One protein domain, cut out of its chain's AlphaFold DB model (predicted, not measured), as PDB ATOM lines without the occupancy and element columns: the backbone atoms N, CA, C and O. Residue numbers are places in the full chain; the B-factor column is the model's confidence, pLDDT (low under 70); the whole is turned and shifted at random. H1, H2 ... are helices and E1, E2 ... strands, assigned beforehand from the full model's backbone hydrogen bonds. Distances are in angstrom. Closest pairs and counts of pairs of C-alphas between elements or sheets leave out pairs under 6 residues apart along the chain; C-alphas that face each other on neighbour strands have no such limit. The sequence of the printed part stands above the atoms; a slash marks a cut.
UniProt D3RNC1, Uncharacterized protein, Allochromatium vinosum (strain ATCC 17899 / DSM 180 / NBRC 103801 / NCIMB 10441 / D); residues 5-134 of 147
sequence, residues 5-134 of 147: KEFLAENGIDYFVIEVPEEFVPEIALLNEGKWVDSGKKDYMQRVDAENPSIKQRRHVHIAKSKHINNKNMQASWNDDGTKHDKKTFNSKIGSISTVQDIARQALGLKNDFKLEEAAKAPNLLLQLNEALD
ATOM      1  N   LYS A   5       9.763 -14.851 -21.527       76.69
ATOM      2  CA  LYS A   5      10.137 -14.468 -20.155       76.69
ATOM      3  C   LYS A   5       9.017 -14.702 -19.146       76.69
ATOM      4  O   LYS A   5       9.298 -15.090 -18.021       76.69
ATOM      5  N   GLU A   6       7.777 -14.446 -19.543       79.38
ATOM      6  CA  GLU A   6       6.605 -14.674 -18.695       79.38
ATOM      7  C   GLU A   6       6.327 -16.174 -18.537       79.38
ATOM      8  O   GLU A   6       6.015 -16.609 -17.438       79.38
ATOM      9  N   PHE A   7       6.543 -16.966 -19.591       73.62
ATOM     10  CA  PHE A   7       6.477 -18.430 -19.543       73.62
ATOM     11  C   PHE A   7       7.560 -19.041 -18.635       73.62
ATOM     12  O   PHE A   7       7.278 -19.927 -17.840       73.62
ATOM     13  N   LEU A   8       8.797 -18.534 -18.679       72.94
ATOM     14  CA  LEU A   8       9.872 -18.986 -17.779       72.94
ATOM     15  C   LEU A   8       9.632 -18.633 -16.303       72.94
ATOM     16  O   LEU A   8      10.257 -19.226 -15.428       72.94
ATOM     17  N   ALA A   9       8.778 -17.646 -16.029       79.50
ATOM     18  CA  ALA A   9       8.441 -17.218 -14.676       79.50
ATOM     19  C   ALA A   9       7.264 -18.006 -14.071       79.50
ATOM     20  O   ALA A   9       6.900 -17.757 -12.918       79.50
ATOM     21  N   GLU A  10       6.656 -18.934 -14.819       78.94
ATOM     22  CA  GLU A  10       5.582 -19.777 -14.305       78.94
ATOM     23  C   GLU A  10       6.109 -20.816 -13.312       78.94
ATOM     24  O   GLU A  10       7.039 -21.580 -13.574       78.94
ATOM     25  N   ASN A  11       5.468 -20.855 -12.146       77.88
ATOM     26  CA  ASN A  11       5.713 -21.878 -11.141       77.88
ATOM     27  C   ASN A  11       4.933 -23.151 -11.496       77.88
ATOM     28  O   ASN A  11       3.768 -23.074 -11.880       77.88
ATOM     29  N   GLY A  12       5.546 -24.319 -11.291       75.69
ATOM     30  CA  GLY A  12       4.901 -25.619 -11.526       75.69
ATOM     31  C   GLY A  12       5.170 -26.240 -12.900       75.69
ATOM     32  O   GLY A  12       4.462 -27.161 -13.288       75.69
ATOM     33  N   ILE A  13       6.178 -25.756 -13.631       72.31
ATOM     34  CA  ILE A  13       6.669 -26.420 -14.842       72.31
ATOM     35  C   ILE A  13       7.662 -27.514 -14.441       72.31
ATOM     36  O   ILE A  13       8.730 -27.219 -13.905       72.31
ATOM     37  N   ASP A  14       7.322 -28.771 -14.730       74.56
ATOM     38  CA  ASP A  14       8.192 -29.917 -14.447       74.56
ATOM     39  C   ASP A  14       9.332 -30.055 -15.474       74.56
ATOM     40  O   ASP A  14      10.459 -30.400 -15.112       74.56
ATOM     41  N   TYR A  15       9.062 -29.775 -16.759       62.59
ATOM     42  CA  TYR A  15      10.033 -29.948 -17.847       62.59
ATOM     43  C   TYR A  15       9.865 -28.910 -18.962       62.59
ATOM     44  O   TYR A  15       8.750 -28.509 -19.296       62.59
ATOM     45  N   PHE A  16      10.981 -28.574 -19.611       72.00
ATOM     46  CA  PHE A  16      11.013 -27.826 -20.866       72.00
ATOM     47  C   PHE A  16      11.425 -28.755 -22.009       72.00
ATOM     48  O   PHE A  16      12.420 -29.470 -21.900       72.00
ATOM     49  N   VAL A  17      10.686 -28.711 -23.117       75.50
ATOM     50  CA  VAL A  17      11.090 -29.345 -24.378       75.50
ATOM     51  C   VAL A  17      11.586 -28.242 -25.302       75.50
ATOM     52  O   VAL A  17      10.848 -27.306 -25.601       75.50
ATOM     53  N   ILE A  18      12.848 -28.331 -25.712       73.06
ATOM     54  CA  ILE A  18      13.498 -27.351 -26.585       73.06
ATOM     55  C   ILE A  18      13.911 -28.080 -27.860       73.06
ATOM     56  O   ILE A  18      14.662 -29.052 -27.800       73.06
ATOM     57  N   GLU A  19      13.436 -27.604 -29.006       72.81
ATOM     58  CA  GLU A  19      13.910 -28.057 -30.311       72.81
ATOM     59  C   GLU A  19      15.089 -27.184 -30.742       72.81
ATOM     60  O   GLU A  19      14.972 -25.962 -30.840       72.81
ATOM     61  N   VAL A  20      16.241 -27.811 -30.974       75.38
ATOM     62  CA  VAL A  20      17.462 -27.134 -31.418       75.38
ATOM     63  C   VAL A  20      17.846 -27.700 -32.785       75.38
ATOM     64  O   VAL A  20      17.956 -28.923 -32.903       75.38
ATOM     65  N   PRO A  21      18.049 -26.862 -33.822       78.12
ATOM     66  CA  PRO A  21      18.561 -27.332 -35.104       78.12
ATOM     67  C   PRO A  21      19.927 -28.005 -34.936       78.12
ATOM     68  O   PRO A  21      20.774 -27.518 -34.186       78.12
ATOM     69  N   GLU A  22      20.143 -29.111 -35.650       72.00
ATOM     70  CA  GLU A  22      21.327 -29.972 -35.502       72.00
ATOM     71  C   GLU A  22      22.650 -29.203 -35.652       72.00
ATOM     72  O   GLU A  22      23.590 -29.432 -34.899       72.00
ATOM     73  N   GLU A  23      22.696 -28.211 -36.543       79.56
ATOM     74  CA  GLU A  23      23.855 -27.337 -36.781       79.56
ATOM     75  C   GLU A  23      24.310 -26.511 -35.563       79.56
ATOM     76  O   GLU A  23      25.464 -26.083 -35.508       79.56
ATOM     77  N   PHE A  24      23.434 -26.298 -34.575       76.50
ATOM     78  CA  PHE A  24      23.752 -25.586 -33.332       76.50
ATOM     79  C   PHE A  24      24.094 -26.523 -32.171       76.50
ATOM     80  O   PHE A  24      24.461 -26.047 -31.094       76.50
ATOM     81  N   VAL A  25      23.990 -27.841 -32.366       72.75
ATOM     82  CA  VAL A  25      24.395 -28.836 -31.374       72.75
ATOM     83  C   VAL A  25      25.872 -29.150 -31.624       72.75
ATOM     84  O   VAL A  25      26.197 -29.805 -32.614       72.75
ATOM     85  N   PRO A  26      26.804 -28.685 -30.771       62.78
ATOM     86  CA  PRO A  26      28.207 -29.010 -30.970       62.78
ATOM     87  C   PRO A  26      28.390 -30.530 -30.887       62.78
ATOM     88  O   PRO A  26      27.700 -31.202 -30.126       62.78
ATOM     89  N   GLU A  27      29.346 -31.082 -31.629       57.84
ATOM     90  CA  GLU A  27      29.566 -32.537 -31.710       57.84
ATOM     91  C   GLU A  27      29.805 -33.179 -30.324       57.84
ATOM     92  O   GLU A  27      29.428 -34.318 -30.076       57.84
ATOM     93  N   ILE A  28      30.337 -32.399 -29.373       52.28
ATOM     94  CA  ILE A  28      30.508 -32.781 -27.962       52.28
ATOM     95  C   ILE A  28      29.189 -32.919 -27.177       52.28
ATOM     96  O   ILE A  28      29.154 -33.608 -26.161       52.28
ATOM     97  N   ALA A  29      28.114 -32.264 -27.625       50.22
ATOM     98  CA  ALA A  29      26.771 -32.350 -27.051       50.22
ATOM     99  C   ALA A  29      25.947 -33.506 -27.641       50.22
ATOM    100  O   ALA A  29      24.946 -33.905 -27.044       50.22
ATOM    101  N   LEU A  30      26.382 -34.096 -28.761       59.19
ATOM    102  CA  LEU A  30      25.863 -35.375 -29.238       59.19
ATOM    103  C   LEU A  30      26.459 -36.490 -28.374       59.19
ATOM    104  O   LEU A  30      27.459 -37.124 -28.713       59.19
ATOM    105  N   LEU A  31      25.832 -36.732 -27.224       62.12
ATOM    106  CA  LEU A  31      26.053 -37.942 -26.445       62.12
ATOM    107  C   LEU A  31      25.668 -39.139 -27.329       62.12
ATOM    108  O   LEU A  31      24.502 -39.509 -27.435       62.12
ATOM    109  N   ASN A  32      26.656 -39.726 -28.010       63.28
ATOM    110  CA  ASN A  32      26.504 -40.930 -28.831       63.28
ATOM    111  C   ASN A  32      26.358 -42.174 -27.941       63.28
ATOM    112  O   ASN A  32      27.115 -43.141 -28.037       63.28
ATOM    113  N   GLU A  33      25.387 -42.128 -27.035       79.69
ATOM    114  CA  GLU A  33      25.112 -43.198 -26.096       79.69
ATOM    115  C   GLU A  33      24.335 -44.330 -26.786       79.69
ATOM    116  O   GLU A  33      23.511 -44.109 -27.677       79.69
ATOM    117  N   GLY A  34      24.638 -45.579 -26.434       84.38
ATOM    118  CA  GLY A  34      23.994 -46.769 -26.992       84.38
ATOM    119  C   GLY A  34      24.464 -47.186 -28.389       84.38
ATOM    120  O   GLY A  34      24.028 -48.229 -28.883       84.38
ATOM    121  N   LYS A  35      25.372 -46.441 -29.036       91.06
ATOM    122  CA  LYS A  35      25.886 -46.745 -30.385       91.06
ATOM    123  C   LYS A  35      27.380 -47.063 -30.380       91.06
ATOM    124  O   LYS A  35      28.167 -46.398 -29.716       91.06
ATOM    125  N   TRP A  36      27.771 -48.075 -31.153       93.81
ATOM    126  CA  TRP A  36      29.183 -48.340 -31.429       93.81
ATOM    127  C   TRP A  36      29.719 -47.299 -32.409       93.81
ATOM    128  O   TRP A  36      29.214 -47.184 -33.523       93.81
ATOM    129  N   VAL A  37      30.761 -46.587 -32.003       93.88
ATOM    130  CA  VAL A  37      31.462 -45.577 -32.800       93.88
ATOM    131  C   VAL A  37      32.960 -45.872 -32.834       93.88
ATOM    132  O   VAL A  37      33.473 -46.618 -31.995       93.88
ATOM    133  N   ASP A  38      33.662 -45.304 -33.813       94.81
ATOM    134  CA  ASP A  38      35.123 -45.391 -33.892       94.81
ATOM    135  C   ASP A  38      35.754 -44.717 -32.661       94.81
ATOM    136  O   ASP A  38      35.296 -43.666 -32.206       94.81
ATOM    137  N   SER A  39      36.783 -45.339 -32.083       92.88
ATOM    138  CA  SER A  39      37.456 -44.810 -30.892       92.88
ATOM    139  C   SER A  39      38.644 -43.886 -31.208       92.88
ATOM    140  O   SER A  39      39.434 -43.575 -30.316       92.88
ATOM    141  N   GLY A  40      38.890 -43.566 -32.479       92.69
ATOM    142  CA  GLY A  40      40.093 -42.887 -32.964       92.69
ATOM    143  C   GLY A  40      41.367 -43.739 -32.887       92.69
ATOM    144  O   GLY A  40      42.474 -43.230 -33.088       92.69
ATOM    145  N   LYS A  41      41.253 -45.034 -32.558       94.69
ATOM    146  CA  LYS A  41      42.379 -45.975 -32.452       94.69
ATOM    147  C   LYS A  41      42.150 -47.134 -33.411       94.69
ATOM    148  O   LYS A  41      41.069 -47.708 -33.452       94.69
ATOM    149  N   LYS A  42      43.201 -47.511 -34.145       93.94
ATOM    150  CA  LYS A  42      43.134 -48.509 -35.220       93.94
ATOM    151  C   LYS A  42      42.377 -49.777 -34.805       93.94
ATOM    152  O   LYS A  42      42.775 -50.459 -33.861       93.94
ATOM    153  N   ASP A  43      41.345 -50.101 -35.580       95.44
ATOM    154  CA  ASP A  43      40.463 -51.267 -35.453       95.44
ATOM    155  C   ASP A  43      39.604 -51.326 -34.178       95.44
ATOM    156  O   ASP A  43      38.899 -52.324 -34.000       95.44
ATOM    157  N   TYR A  44      39.629 -50.314 -33.305       97.31
ATOM    158  CA  TYR A  44      38.852 -50.289 -32.068       97.31
ATOM    159  C   TYR A  44      37.587 -49.445 -32.195       97.31
ATOM    160  O   TYR A  44      37.576 -48.354 -32.753       97.31
ATOM    161  N   MET A  45      36.523 -49.985 -31.616       97.12
ATOM    162  CA  MET A  45      35.227 -49.346 -31.476       97.12
ATOM    163  C   MET A  45      34.942 -49.159 -29.991       97.12
ATOM    164  O   MET A  45      35.374 -49.965 -29.159       97.12
ATOM    165  N   GLN A  46      34.160 -48.137 -29.674       96.19
ATOM    166  CA  GLN A  46      33.651 -47.872 -28.336       96.19
ATOM    167  C   GLN A  46      32.140 -47.645 -28.371       96.19
ATOM    168  O   GLN A  46      31.608 -47.141 -29.355       96.19
ATOM    169  N   ARG A  47      31.453 -48.002 -27.291       95.38
ATOM    170  CA  ARG A  47      30.051 -47.661 -27.054       95.38
ATOM    171  C   ARG A  47      29.912 -47.199 -25.617       95.38
ATOM    172  O   ARG A  47      30.201 -47.968 -24.705       95.38
ATOM    173  N   VAL A  48      29.475 -45.966 -25.422       93.81
ATOM    174  CA  VAL A  48      29.125 -45.453 -24.097       93.81
ATOM    175  C   VAL A  48      27.646 -45.720 -23.875       93.81
ATOM    176  O   VAL A  48      26.846 -45.437 -24.754       93.81
ATOM    177  N   ASP A  49      27.277 -46.262 -22.726       91.88
ATOM    178  CA  ASP A  49      25.890 -46.474 -22.331       91.88
ATOM    179  C   ASP A  49      25.570 -45.563 -21.135       91.88
ATOM    180  O   ASP A  49      26.369 -45.442 -20.198       91.88
ATOM    181  N   ALA A  50      24.404 -44.914 -21.189       90.56
ATOM    182  CA  ALA A  50      23.938 -43.957 -20.191       90.56
ATOM    183  C   ALA A  50      23.753 -44.587 -18.802       90.56
ATOM    184  O   ALA A  50      23.546 -45.802 -18.654       90.56
ATOM    185  N   GLU A  51      23.747 -43.734 -17.778       91.44
ATOM    186  CA  GLU A  51      23.233 -44.120 -16.467       91.44
ATOM    187  C   GLU A  51      21.723 -44.384 -16.554       91.44
ATOM    188  O   GLU A  51      20.973 -43.629 -17.170       91.44
ATOM    189  N   ASN A  52      21.270 -45.457 -15.910       89.12
ATOM    190  CA  ASN A  52      19.853 -45.724 -15.719       89.12
ATOM    191  C   ASN A  52      19.578 -46.109 -14.252       89.12
ATOM    192  O   ASN A  52      19.724 -47.283 -13.873       89.12
ATOM    193  N   PRO A  53      19.139 -45.142 -13.422       87.75
ATOM    194  CA  PRO A  53      18.865 -45.368 -12.006       87.75
ATOM    195  C   PRO A  53      17.751 -46.387 -11.741       87.75
ATOM    196  O   PRO A  53      17.804 -47.091 -10.731       87.75
ATOM    197  N   SER A  54      16.773 -46.536 -12.648       89.50
ATOM    198  CA  SER A  54      15.642 -47.454 -12.441       89.50
ATOM    199  C   SER A  54      16.075 -48.922 -12.403       89.50
ATOM    200  O   SER A  54      15.415 -49.749 -11.776       89.50
ATOM    201  N   ILE A  55      17.205 -49.241 -13.040       87.44
ATOM    202  CA  ILE A  55      17.810 -50.579 -13.067       87.44
ATOM    203  C   ILE A  55      19.177 -50.629 -12.367       87.44
ATOM    204  O   ILE A  55      19.885 -51.627 -12.482       87.44
ATOM    205  N   LYS A  56      19.551 -49.572 -11.628       88.19
ATOM    206  CA  LYS A  56      20.857 -49.434 -10.953       88.19
ATOM    207  C   LYS A  56      22.055 -49.592 -11.902       88.19
ATOM    208  O   LYS A  56      23.096 -50.126 -11.516       88.19
ATOM    209  N   GLN A  57      21.908 -49.148 -13.146       87.88
ATOM    210  CA  GLN A  57      22.976 -49.178 -14.137       87.88
ATOM    211  C   GLN A  57      23.751 -47.867 -14.084       87.88
ATOM    212  O   GLN A  57      23.179 -46.806 -14.297       87.88
ATOM    213  N   ARG A  58      25.059 -47.955 -13.843       92.12
ATOM    214  CA  ARG A  58      25.971 -46.810 -13.944       92.12
ATOM    215  C   ARG A  58      26.254 -46.485 -15.406       92.12
ATOM    216  O   ARG A  58      26.209 -47.384 -16.251       92.12
ATOM    217  N   ARG A  59      26.630 -45.237 -15.691       93.19
ATOM    218  CA  ARG A  59      27.243 -44.896 -16.980       93.19
ATOM    219  C   ARG A  59      28.498 -45.745 -17.172       93.19
ATOM    220  O   ARG A  59      29.300 -45.890 -16.248       93.19
ATOM    221  N   HIS A  60      28.658 -46.334 -18.348       95.19
ATOM    222  CA  HIS A  60      29.761 -47.254 -18.613       95.19
ATOM    223  C   HIS A  60      30.137 -47.272 -20.093       95.19
ATOM    224  O   HIS A  60      29.373 -46.839 -20.951       95.19
ATOM    225  N   VAL A  61      31.336 -47.760 -20.398       95.69
ATOM    226  CA  VAL A  61      31.839 -47.902 -21.767       95.69
ATOM    227  C   VAL A  61      32.119 -49.365 -22.074       95.69
ATOM    228  O   VAL A  61      32.681 -50.075 -21.243       95.69
ATOM    229  N   HIS A  62      31.761 -49.801 -23.279       97.19
ATOM    230  CA  HIS A  62      32.175 -51.061 -23.895       97.19
ATOM    231  C   HIS A  62      33.201 -50.776 -24.984       97.19
ATOM    232  O   HIS A  62      33.020 -49.856 -25.779       97.19
ATOM    233  N   ILE A  63      34.269 -51.569 -25.042       97.31
ATOM    234  CA  ILE A  63      35.342 -51.417 -26.029       97.31
ATOM    235  C   ILE A  63      35.668 -52.779 -26.627       97.31
ATOM    236  O   ILE A  63      35.867 -53.764 -25.910       97.31
ATOM    237  N   ALA A  64      35.751 -52.833 -27.952       97.44
ATOM    238  CA  ALA A  64      36.057 -54.048 -28.693       97.44
ATOM    239  C   ALA A  64      36.765 -53.715 -30.007       97.44
ATOM    240  O   ALA A  64      36.724 -52.585 -30.489       97.44
ATOM    241  N   LYS A  65      37.382 -54.718 -30.638       97.00
ATOM    242  CA  LYS A  65      37.757 -54.575 -32.050       97.00
ATOM    243  C   LYS A  65      36.505 -54.569 -32.926       97.00
ATOM    244  O   LYS A  65      35.554 -55.282 -32.618       97.00
ATOM    245  N   SER A  66      36.552 -53.881 -34.064       96.00
ATOM    246  CA  SER A  66      35.436 -53.747 -35.018       96.00
ATOM    247  C   SER A  66      34.779 -55.089 -35.373       96.00
ATOM    248  O   SER A  66      33.565 -55.241 -35.303       96.00
ATOM    249  N   LYS A  67      35.583 -56.127 -35.639       96.19
ATOM    250  CA  LYS A  67      35.097 -57.488 -35.946       96.19
ATOM    251  C   LYS A  67      34.510 -58.266 -34.753       96.19
ATOM    252  O   LYS A  67      34.085 -59.409 -34.910       96.19
ATOM    253  N   HIS A  68      34.554 -57.707 -33.547       95.88
ATOM    254  CA  HIS A  68      34.199 -58.370 -32.287       95.88
ATOM    255  C   HIS A  68      33.136 -57.622 -31.468       95.88
ATOM    256  O   HIS A  68      32.794 -58.081 -30.380       95.88
ATOM    257  N   ILE A  69      32.547 -56.543 -31.997       94.75
ATOM    258  CA  ILE A  69      31.507 -55.747 -31.310       94.75
ATOM    259  C   ILE A  69      30.268 -56.561 -30.891       94.75
ATOM    260  O   ILE A  69      29.579 -56.198 -29.944       94.75
ATOM    261  N   ASN A  70      30.015 -57.702 -31.543       94.06
ATOM    262  CA  ASN A  70      28.899 -58.604 -31.229       94.06
ATOM    263  C   ASN A  70      29.284 -59.773 -30.302       94.06
ATOM    264  O   ASN A  70      28.420 -60.546 -29.892       94.06
ATOM    265  N   ASN A  71      30.567 -59.940 -29.968       94.00
ATOM    266  CA  ASN A  71      31.039 -61.021 -29.104       94.00
ATOM    267  C   ASN A  71      31.401 -60.476 -27.721       94.00
ATOM    268  O   ASN A  71      32.489 -59.936 -27.549       94.00
ATOM    269  N   LYS A  72      30.519 -60.681 -26.734       89.88
ATOM    270  CA  LYS A  72      30.678 -60.182 -25.353       89.88
ATOM    271  C   LYS A  72      31.984 -60.619 -24.681       89.88
ATOM    272  O   LYS A  72      32.567 -59.850 -23.933       89.88
ATOM    273  N   ASN A  73      32.487 -61.812 -25.000       93.25
ATOM    274  CA  ASN A  73      33.735 -62.337 -24.432       93.25
ATOM    275  C   ASN A  73      34.989 -61.734 -25.084       93.25
ATOM    276  O   ASN A  73      36.108 -62.064 -24.703       93.25
ATOM    277  N   MET A  74      34.821 -60.881 -26.096       95.62
ATOM    278  CA  MET A  74      35.891 -60.175 -26.803       95.62
ATOM    279  C   MET A  74      35.788 -58.659 -26.592       95.62
ATOM    280  O   MET A  74      36.204 -57.884 -27.454       95.62
ATOM    281  N   GLN A  75      35.244 -58.251 -25.442       95.19
ATOM    282  CA  GLN A  75      35.073 -56.854 -25.050       95.19
ATOM    283  C   GLN A  75      35.658 -56.623 -23.659       95.19
ATOM    284  O   GLN A  75      35.752 -57.540 -22.837       95.19
ATOM    285  N   ALA A  76      36.045 -55.382 -23.404       96.62
ATOM    286  CA  ALA A  76      36.321 -54.886 -22.068       96.62
ATOM    287  C   ALA A  76      35.351 -53.741 -21.773       96.62
ATOM    288  O   ALA A  76      35.076 -52.924 -22.655       96.62
ATOM    289  N   SER A  77      34.822 -53.707 -20.552       96.06
ATOM    290  CA  SER A  77      33.840 -52.706 -20.150       96.06
ATOM    291  C   SER A  77      34.088 -52.176 -18.740       96.06
ATOM    292  O   SER A  77      34.341 -52.940 -17.801       96.06
ATOM    293  N   TRP A  78      34.011 -50.854 -18.592       96.25
ATOM    294  CA  TRP A  78      34.231 -50.153 -17.324       96.25
ATOM    295  C   TRP A  78      33.109 -49.169 -17.039       96.25
ATOM    296  O   TRP A  78      32.607 -48.516 -17.950       96.25
ATOM    297  N   ASN A  79      32.755 -49.053 -15.765       94.94
ATOM    298  CA  ASN A  79      31.894 -47.993 -15.264       94.94
ATOM    299  C   ASN A  79      32.667 -46.667 -15.190       94.94
ATOM    300  O   ASN A  79      33.897 -46.642 -15.211       94.94
ATOM    301  N   ASP A  80      31.931 -45.576 -15.034       91.56
ATOM    302  CA  ASP A  80      32.429 -44.224 -14.765       91.56
ATOM    303  C   ASP A  80      33.299 -44.080 -13.497       91.56
ATOM    304  O   ASP A  80      34.066 -43.133 -13.388       91.56
ATOM    305  N   ASP A  81      33.250 -45.023 -12.553       90.19
ATOM    306  CA  ASP A  81      34.181 -45.106 -11.412       90.19
ATOM    307  C   ASP A  81      35.440 -45.950 -11.705       90.19
ATOM    308  O   ASP A  81      36.261 -46.208 -10.821       90.19
ATOM    309  N   GLY A  82      35.581 -46.423 -12.944       89.81
ATOM    310  CA  GLY A  82      36.668 -47.273 -13.415       89.81
ATOM    311  C   GLY A  82      36.629 -48.716 -12.916       89.81
ATOM    312  O   GLY A  82      37.587 -49.461 -13.138       89.81
ATOM    313  N   THR A  83      35.558 -49.154 -12.252       91.81
ATOM    314  CA  THR A  83      35.344 -50.573 -11.932       91.81
ATOM    315  C   THR A  83      34.855 -51.351 -13.157       91.81
ATOM    316  O   THR A  83      34.308 -50.779 -14.097       91.81
ATOM    317  N   LYS A  84      35.037 -52.680 -13.167       93.56
ATOM    318  CA  LYS A  84      34.523 -53.541 -14.250       93.56
ATOM    319  C   LYS A  84      32.998 -53.509 -14.281       93.56
ATOM    320  O   LYS A  84      32.375 -53.817 -13.261       93.56
ATOM    321  N   HIS A  85      32.430 -53.239 -15.454       92.06
ATOM    322  CA  HIS A  85      30.989 -53.326 -15.676       92.06
ATOM    323  C   HIS A  85      30.555 -54.801 -15.776       92.06
ATOM    324  O   HIS A  85      29.971 -55.352 -14.839       92.06
ATOM    325  N   ASP A  86      30.956 -55.508 -16.837       87.12
ATOM    326  CA  ASP A  86      30.529 -56.892 -17.078       87.12
ATOM    327  C   ASP A  86      31.433 -57.934 -16.417       87.12
ATOM    328  O   ASP A  86      32.072 -58.739 -17.093       87.12
ATOM    329  N   LYS A  87      31.492 -57.985 -15.084       84.75
ATOM    330  CA  LYS A  87      32.427 -58.867 -14.344       84.75
ATOM    331  C   LYS A  87      32.509 -60.322 -14.850       84.75
ATOM    332  O   LYS A  87      33.570 -60.928 -14.745       84.75
ATOM    333  N   LYS A  88      31.413 -60.883 -15.381       87.00
ATOM    334  CA  LYS A  88      31.347 -62.268 -15.891       87.00
ATOM    335  C   LYS A  88      31.877 -62.445 -17.318       87.00
ATOM    336  O   LYS A  88      32.370 -63.521 -17.630       87.00
ATOM    337  N   THR A  89      31.748 -61.437 -18.178       89.50
ATOM    338  CA  THR A  89      32.153 -61.509 -19.596       89.50
ATOM    339  C   THR A  89      33.316 -60.580 -19.931       89.50
ATOM    340  O   THR A  89      33.784 -60.566 -21.065       89.50
ATOM    341  N   PHE A  90      33.816 -59.835 -18.945       92.69
ATOM    342  CA  PHE A  90      34.959 -58.947 -19.077       92.69
ATOM    343  C   PHE A  90      36.204 -59.722 -19.511       92.69
ATOM    344  O   PHE A  90      36.715 -60.582 -18.786       92.69
ATOM    345  N   ASN A  91      36.743 -59.381 -20.679       94.75
ATOM    346  CA  ASN A  91      37.966 -59.992 -21.167       94.75
ATOM    347  C   ASN A  91      39.196 -59.274 -20.598       94.75
ATOM    348  O   ASN A  91      39.656 -58.269 -21.139       94.75
ATOM    349  N   SER A  92      39.789 -59.842 -19.545       93.06
ATOM    350  CA  SER A  92      40.978 -59.276 -18.892       93.06
ATOM    351  C   SER A  92      42.191 -59.120 -19.816       93.06
ATOM    352  O   SER A  92      42.989 -58.215 -19.594       93.06
ATOM    353  N   LYS A  93      42.333 -59.949 -20.864       93.62
ATOM    354  CA  LYS A  93      43.438 -59.812 -21.832       93.62
ATOM    355  C   LYS A  93      43.270 -58.578 -22.715       93.62
ATOM    356  O   LYS A  93      44.261 -57.986 -23.120       93.62
ATOM    357  N   ILE A  94      42.027 -58.210 -23.028       93.75
ATOM    358  CA  ILE A  94      41.711 -56.973 -23.752       93.75
ATOM    359  C   ILE A  94      41.810 -55.786 -22.791       93.75
ATOM    360  O   ILE A  94      42.419 -54.777 -23.129       93.75
ATOM    361  N   GLY A  95      41.287 -55.941 -21.571       92.75
ATOM    362  CA  GLY A  95      41.305 -54.906 -20.538       92.75
ATOM    363  C   GLY A  95      42.702 -54.478 -20.077       92.75
ATOM    364  O   GLY A  95      42.888 -53.346 -19.638       92.75
ATOM    365  N   SER A  96      43.708 -55.346 -20.212       93.06
ATOM    366  CA  SER A  96      45.100 -55.031 -19.873       93.06
ATOM    367  C   SER A  96      45.867 -54.292 -20.978       93.06
ATOM    368  O   SER A  96      47.024 -53.938 -20.772       93.06
ATOM    369  N   ILE A  97      45.278 -54.091 -22.161       95.00
ATOM    370  CA  ILE A  97      45.932 -53.381 -23.269       95.00
ATOM    371  C   ILE A  97      45.873 -51.876 -22.992       95.00
ATOM    372  O   ILE A  97      44.786 -51.321 -22.842       95.00
ATOM    373  N   SER A  98      47.024 -51.200 -22.995       94.19
ATOM    374  CA  SER A  98      47.124 -49.757 -22.712       94.19
ATOM    375  C   SER A  98      46.202 -48.916 -23.594       94.19
ATOM    376  O   SER A  98      45.430 -48.120 -23.076       94.19
ATOM    377  N   THR A  99      46.189 -49.173 -24.905       95.56
ATOM    378  CA  THR A  99      45.303 -48.485 -25.856       95.56
ATOM    379  C   THR A  99      43.829 -48.608 -25.471       95.56
ATOM    380  O   THR A  99      43.084 -47.646 -25.607       95.56
ATOM    381  N   VAL A 100      43.395 -49.775 -24.983       95.88
ATOM    382  CA  VAL A 100      42.002 -50.001 -24.563       95.88
ATOM    383  C   VAL A 100      41.694 -49.209 -23.291       95.88
ATOM    384  O   VAL A 100      40.634 -48.600 -23.191       95.88
ATOM    385  N   GLN A 101      42.632 -49.160 -22.346       95.88
ATOM    386  CA  GLN A 101      42.486 -48.354 -21.134       95.88
ATOM    387  C   GLN A 101      42.465 -46.849 -21.433       95.88
ATOM    388  O   GLN A 101      41.700 -46.115 -20.810       95.88
ATOM    389  N   ASP A 102      43.263 -46.389 -22.399       95.56
ATOM    390  CA  ASP A 102      43.260 -44.997 -22.859       95.56
ATOM    391  C   ASP A 102      41.910 -44.618 -23.469       95.56
ATOM    392  O   ASP A 102      41.352 -43.580 -23.117       95.56
ATOM    393  N   ILE A 103      41.361 -45.480 -24.335       96.06
ATOM    394  CA  ILE A 103      40.020 -45.294 -24.906       96.06
ATOM    395  C   ILE A 103      38.987 -45.193 -23.779       96.06
ATOM    396  O   ILE A 103      38.178 -44.269 -23.775       96.06
ATOM    397  N   ALA A 104      39.040 -46.092 -22.790       95.62
ATOM    398  CA  ALA A 104      38.097 -46.082 -21.673       95.62
ATOM    399  C   ALA A 104      38.162 -44.775 -20.873       95.62
ATOM    400  O   ALA A 104      37.121 -44.187 -20.582       95.62
ATOM    401  N   ARG A 105      39.370 -44.291 -20.556       94.88
ATOM    402  CA  ARG A 105      39.550 -43.013 -19.855       94.88
ATOM    403  C   ARG A 105      38.968 -41.847 -20.643       94.88
ATOM    404  O   ARG A 105      38.220 -41.057 -20.077       94.88
ATOM    405  N   GLN A 106      39.264 -41.771 -21.939       93.06
ATOM    406  CA  GLN A 106      38.774 -40.698 -22.806       93.06
ATOM    407  C   GLN A 106      37.248 -40.720 -22.930       93.06
ATOM    408  O   GLN A 106      36.604 -39.698 -22.715       93.06
ATOM    409  N   ALA A 107      36.658 -41.889 -23.192       92.25
ATOM    410  CA  ALA A 107      35.211 -42.059 -23.334       92.25
ATOM    411  C   ALA A 107      34.431 -41.710 -22.053       92.25
ATOM    412  O   ALA A 107      33.300 -41.210 -22.096       92.25
ATOM    413  N   LEU A 108      35.034 -41.992 -20.897       90.94
ATOM    414  CA  LEU A 108      34.435 -41.750 -19.590       90.94
ATOM    415  C   LEU A 108      34.784 -40.376 -18.999       90.94
ATOM    416  O   LEU A 108      34.262 -40.043 -17.940       90.94
ATOM    417  N   GLY A 109      35.626 -39.576 -19.662       89.75
ATOM    418  CA  GLY A 109      36.085 -38.288 -19.132       89.75
ATOM    419  C   GLY A 109      36.953 -38.423 -17.874       89.75
ATOM    420  O   GLY A 109      36.992 -37.519 -17.042       89.75
ATOM    421  N   LEU A 110      37.631 -39.561 -17.707       89.50
ATOM    422  CA  LEU A 110      38.525 -39.814 -16.580       89.50
ATOM    423  C   LEU A 110      39.885 -39.159 -16.815       89.50
ATOM    424  O   LEU A 110      40.334 -38.994 -17.950       89.50
ATOM    425  N   LYS A 111      40.585 -38.835 -15.724       89.25
ATOM    426  CA  LYS A 111      41.961 -38.331 -15.807       89.25
ATOM    427  C   LYS A 111      42.872 -39.355 -16.490       89.25
ATOM    428  O   LYS A 111      42.695 -40.560 -16.324       89.25
ATOM    429  N   ASN A 112      43.887 -38.883 -17.210       86.25
ATOM    430  CA  ASN A 112      44.822 -39.747 -17.942       86.25
ATOM    431  C   ASN A 112      45.608 -40.709 -17.033       86.25
ATOM    432  O   ASN A 112      45.955 -41.809 -17.453       86.25
ATOM    433  N   ASP A 113      45.863 -40.309 -15.789       86.38
ATOM    434  CA  ASP A 113      46.517 -41.107 -14.750       86.38
ATOM    435  C   ASP A 113      45.530 -41.956 -13.930       86.38
ATOM    436  O   ASP A 113      45.942 -42.684 -13.024       86.38
ATOM    437  N   PHE A 114      44.230 -41.903 -14.247       87.12
ATOM    438  CA  PHE A 114      43.222 -42.695 -13.559       87.12
ATOM    439  C   PHE A 114      43.477 -44.186 -13.782       87.12
ATOM    440  O   PHE A 114      43.536 -44.694 -14.912       87.12
ATOM    441  N   LYS A 115      43.585 -44.908 -12.670       87.19
ATOM    442  CA  LYS A 115      43.864 -46.336 -12.671       87.19
ATOM    443  C   LYS A 115      42.573 -47.141 -12.636       87.19
ATOM    444  O   LYS A 115      41.928 -47.290 -11.597       87.19
ATOM    445  N   LEU A 116      42.215 -47.684 -13.795       87.06
ATOM    446  CA  LEU A 116      41.080 -48.589 -13.934       87.06
ATOM    447  C   LEU A 116      41.287 -49.830 -13.056       87.06
ATOM    448  O   LEU A 116      42.399 -50.333 -12.912       87.06
ATOM    449  N   GLU A 117      40.198 -50.319 -12.469       85.81
ATOM    450  CA  GLU A 117      40.145 -51.515 -11.617       85.81
ATOM    451  C   GLU A 117      40.909 -51.426 -10.279       85.81
ATOM    452  O   GLU A 117      40.794 -52.343  -9.464       85.81
ATOM    453  N   GLU A 118      41.651 -50.346  -9.998       69.50
ATOM    454  CA  GLU A 118      42.359 -50.171  -8.718       69.50
ATOM    455  C   GLU A 118      41.468 -49.623  -7.594       69.50
ATOM    456  O   GLU A 118      41.689 -49.980  -6.436       69.50
ATOM    457  N   ALA A 119      40.412 -48.859  -7.903       54.94
ATOM    458  CA  ALA A 119      39.474 -48.340  -6.895       54.94
ATOM    459  C   ALA A 119      38.821 -49.459  -6.050       54.94
ATOM    460  O   ALA A 119      38.522 -49.269  -4.873       54.94
ATOM    461  N   ALA A 120      38.678 -50.663  -6.616       51.44
ATOM    462  CA  ALA A 120      38.157 -51.841  -5.922       51.44
ATOM    463  C   ALA A 120      39.218 -52.633  -5.125       51.44
ATOM    464  O   ALA A 120      38.860 -53.551  -4.385       51.44
ATOM    465  N   LYS A 121      40.518 -52.326  -5.262       51.16
ATOM    466  CA  LYS A 121      41.600 -53.042  -4.558       51.16
ATOM    467  C   LYS A 121      41.887 -52.475  -3.170       51.16
ATOM    468  O   LYS A 121      42.198 -53.253  -2.274       51.16
ATOM    469  N   ALA A 122      41.740 -51.165  -2.969       53.50
ATOM    470  CA  ALA A 122      41.989 -50.535  -1.669       53.50
ATOM    471  C   ALA A 122      41.100 -51.085  -0.525       53.50
ATOM    472  O   ALA A 122      41.645 -51.381   0.537       53.50
ATOM    473  N   PRO A 123      39.785 -51.330  -0.717       51.22
ATOM    474  CA  PRO A 123      38.942 -51.911   0.333       51.22
ATOM    475  C   PRO A 123      39.323 -53.359   0.674       51.22
ATOM    476  O   PRO A 123      39.328 -53.740   1.841       51.22
ATOM    477  N   ASN A 124      39.683 -54.163  -0.335       52.34
ATOM    478  CA  ASN A 124      40.066 -55.565  -0.137       52.34
ATOM    479  C   ASN A 124      41.426 -55.704   0.556       52.34
ATOM    480  O   ASN A 124      41.595 -56.601   1.375       52.34
ATOM    481  N   LEU A 125      42.373 -54.803   0.273       54.50
ATOM    482  CA  LEU A 125      43.660 -54.767   0.968       54.50
ATOM    483  C   LEU A 125      43.472 -54.459   2.462       54.50
ATOM    484  O   LEU A 125      44.117 -55.080   3.298       54.50
ATOM    485  N   LEU A 126      42.563 -53.539   2.804       55.38
ATOM    486  CA  LEU A 126      42.251 -53.205   4.198       55.38
ATOM    487  C   LEU A 126      41.565 -54.355   4.939       55.38
ATOM    488  O   LEU A 126      41.889 -54.598   6.098       55.38
ATOM    489  N   LEU A 127      40.660 -55.085   4.281       56.19
ATOM    490  CA  LEU A 127      40.033 -56.268   4.873       56.19
ATOM    491  C   LEU A 127      41.073 -57.361   5.159       56.19
ATOM    492  O   LEU A 127      41.128 -57.872   6.272       56.19
ATOM    493  N   GLN A 128      41.956 -57.640   4.195       54.84
ATOM    494  CA  GLN A 128      43.040 -58.613   4.355       54.84
ATOM    495  C   GLN A 128      44.052 -58.199   5.429       54.84
ATOM    496  O   GLN A 128      44.536 -59.048   6.169       54.84
ATOM    497  N   LEU A 129      44.367 -56.904   5.541       55.72
ATOM    498  CA  LEU A 129      45.231 -56.384   6.603       55.72
ATOM    499  C   LEU A 129      44.569 -56.499   7.982       55.72
ATOM    500  O   LEU A 129      45.242 -56.879   8.932       55.72
ATOM    501  N   ASN A 130      43.267 -56.227   8.098       55.34
ATOM    502  CA  ASN A 130      42.536 -56.389   9.358       55.34
ATOM    503  C   ASN A 130      42.464 -57.859   9.797       55.34
ATOM    504  O   ASN A 130      42.698 -58.152  10.965       55.34
ATOM    505  N   GLU A 131      42.189 -58.779   8.869       58.88
ATOM    506  CA  GLU A 131      42.173 -60.222   9.145       58.88
ATOM    507  C   GLU A 131      43.565 -60.762   9.502       58.88
ATOM    508  O   GLU A 131      43.689 -61.629  10.361       58.88
ATOM    509  N   ALA A 132      44.622 -60.246   8.867       59.03
ATOM    510  CA  ALA A 132      45.992 -60.686   9.120       59.03
ATOM    511  C   ALA A 132      46.606 -60.106  10.405       59.03
ATOM    512  O   ALA A 132      47.563 -60.683  10.920       59.03
ATOM    513  N   LEU A 133      46.114 -58.963  10.895       56.66
ATOM    514  CA  LEU A 133      46.737 -58.252  12.013       56.66
ATOM    515  C   LEU A 133      46.014 -58.434  13.360       56.66
ATOM    516  O   LEU A 133      46.602 -58.053  14.369       56.66
ATOM    517  N   ASP A 134      44.794 -58.995  13.397       55.25
ATOM    518  CA  ASP A 134      43.970 -59.253  14.607       55.25
ATOM    519  C   ASP A 134      44.045 -58.138  15.674       55.25
ATOM    520  O   ASP A 134      44.096 -58.354  16.885       55.25
TER     521      ASP A 134
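What this domain is: This is residues 5 to 134 of the 147 residues of an uncharacterized protein of Allochromatium vinosum (strain ATCC 17899 / DSM 180 / NBRC 103801 / NCIMB 10441 / D) (UniProt D3RNC1). There is little regular structure: H3 covers one face of a small three-stranded sheet, a long tail leads from H1 to it, and residues 122 to 134 stick out, 122 to 133 belonging to H4. The 130 printed residues, 49 in named elements, are mixed: H1 E1 E2 E3 H2 H3 H4. The sheet E1 - E2 - E3 is a meander, each strand antiparallel to the one before. The whole is loose, radius of gyration of the C-alphas 19.5 A, spanning 66 by 44 by 27 A.

Where its parts are: H1, residues 5 to 8, begins at C-alpha 5 (10.137, -14.468, -20.155). E1 is residues 44 to 49, E2 60 to 65, 17.3 A long, E3 75 to 79, H2 92 to 95, H3 98 to 108. H4, 121 to 133, 18.1 A, ends at C-alpha 133 (46.737, -58.252, 12.013).

How they stand to each other: Hairpin E1 and E2 has N 47 and O 62 within hydrogen-bond range, 2.9 A; hairpin E2 and E3 has N 61 and O 78, 2.9 A. H3 is on the sheet, two layers, height over the sheet 8.6 A; its closest C-alphas to E2 are Ala 104 and Val 61, 6.5 A. H2 is on the same face. In H3 and H4 every O i to N i+4 pair is within range; H1 and H2 are too short for one.

The domain as a whole: The farthest C-alphas, Glu 6 and Asp 134, are 67.0 A apart. The printed part has no cut; links H1 to E1, E3 to H2 and H3 to H4 are long. The model's pLDDT is under 70 at residues 15, 26 to 32 and 118 to 134.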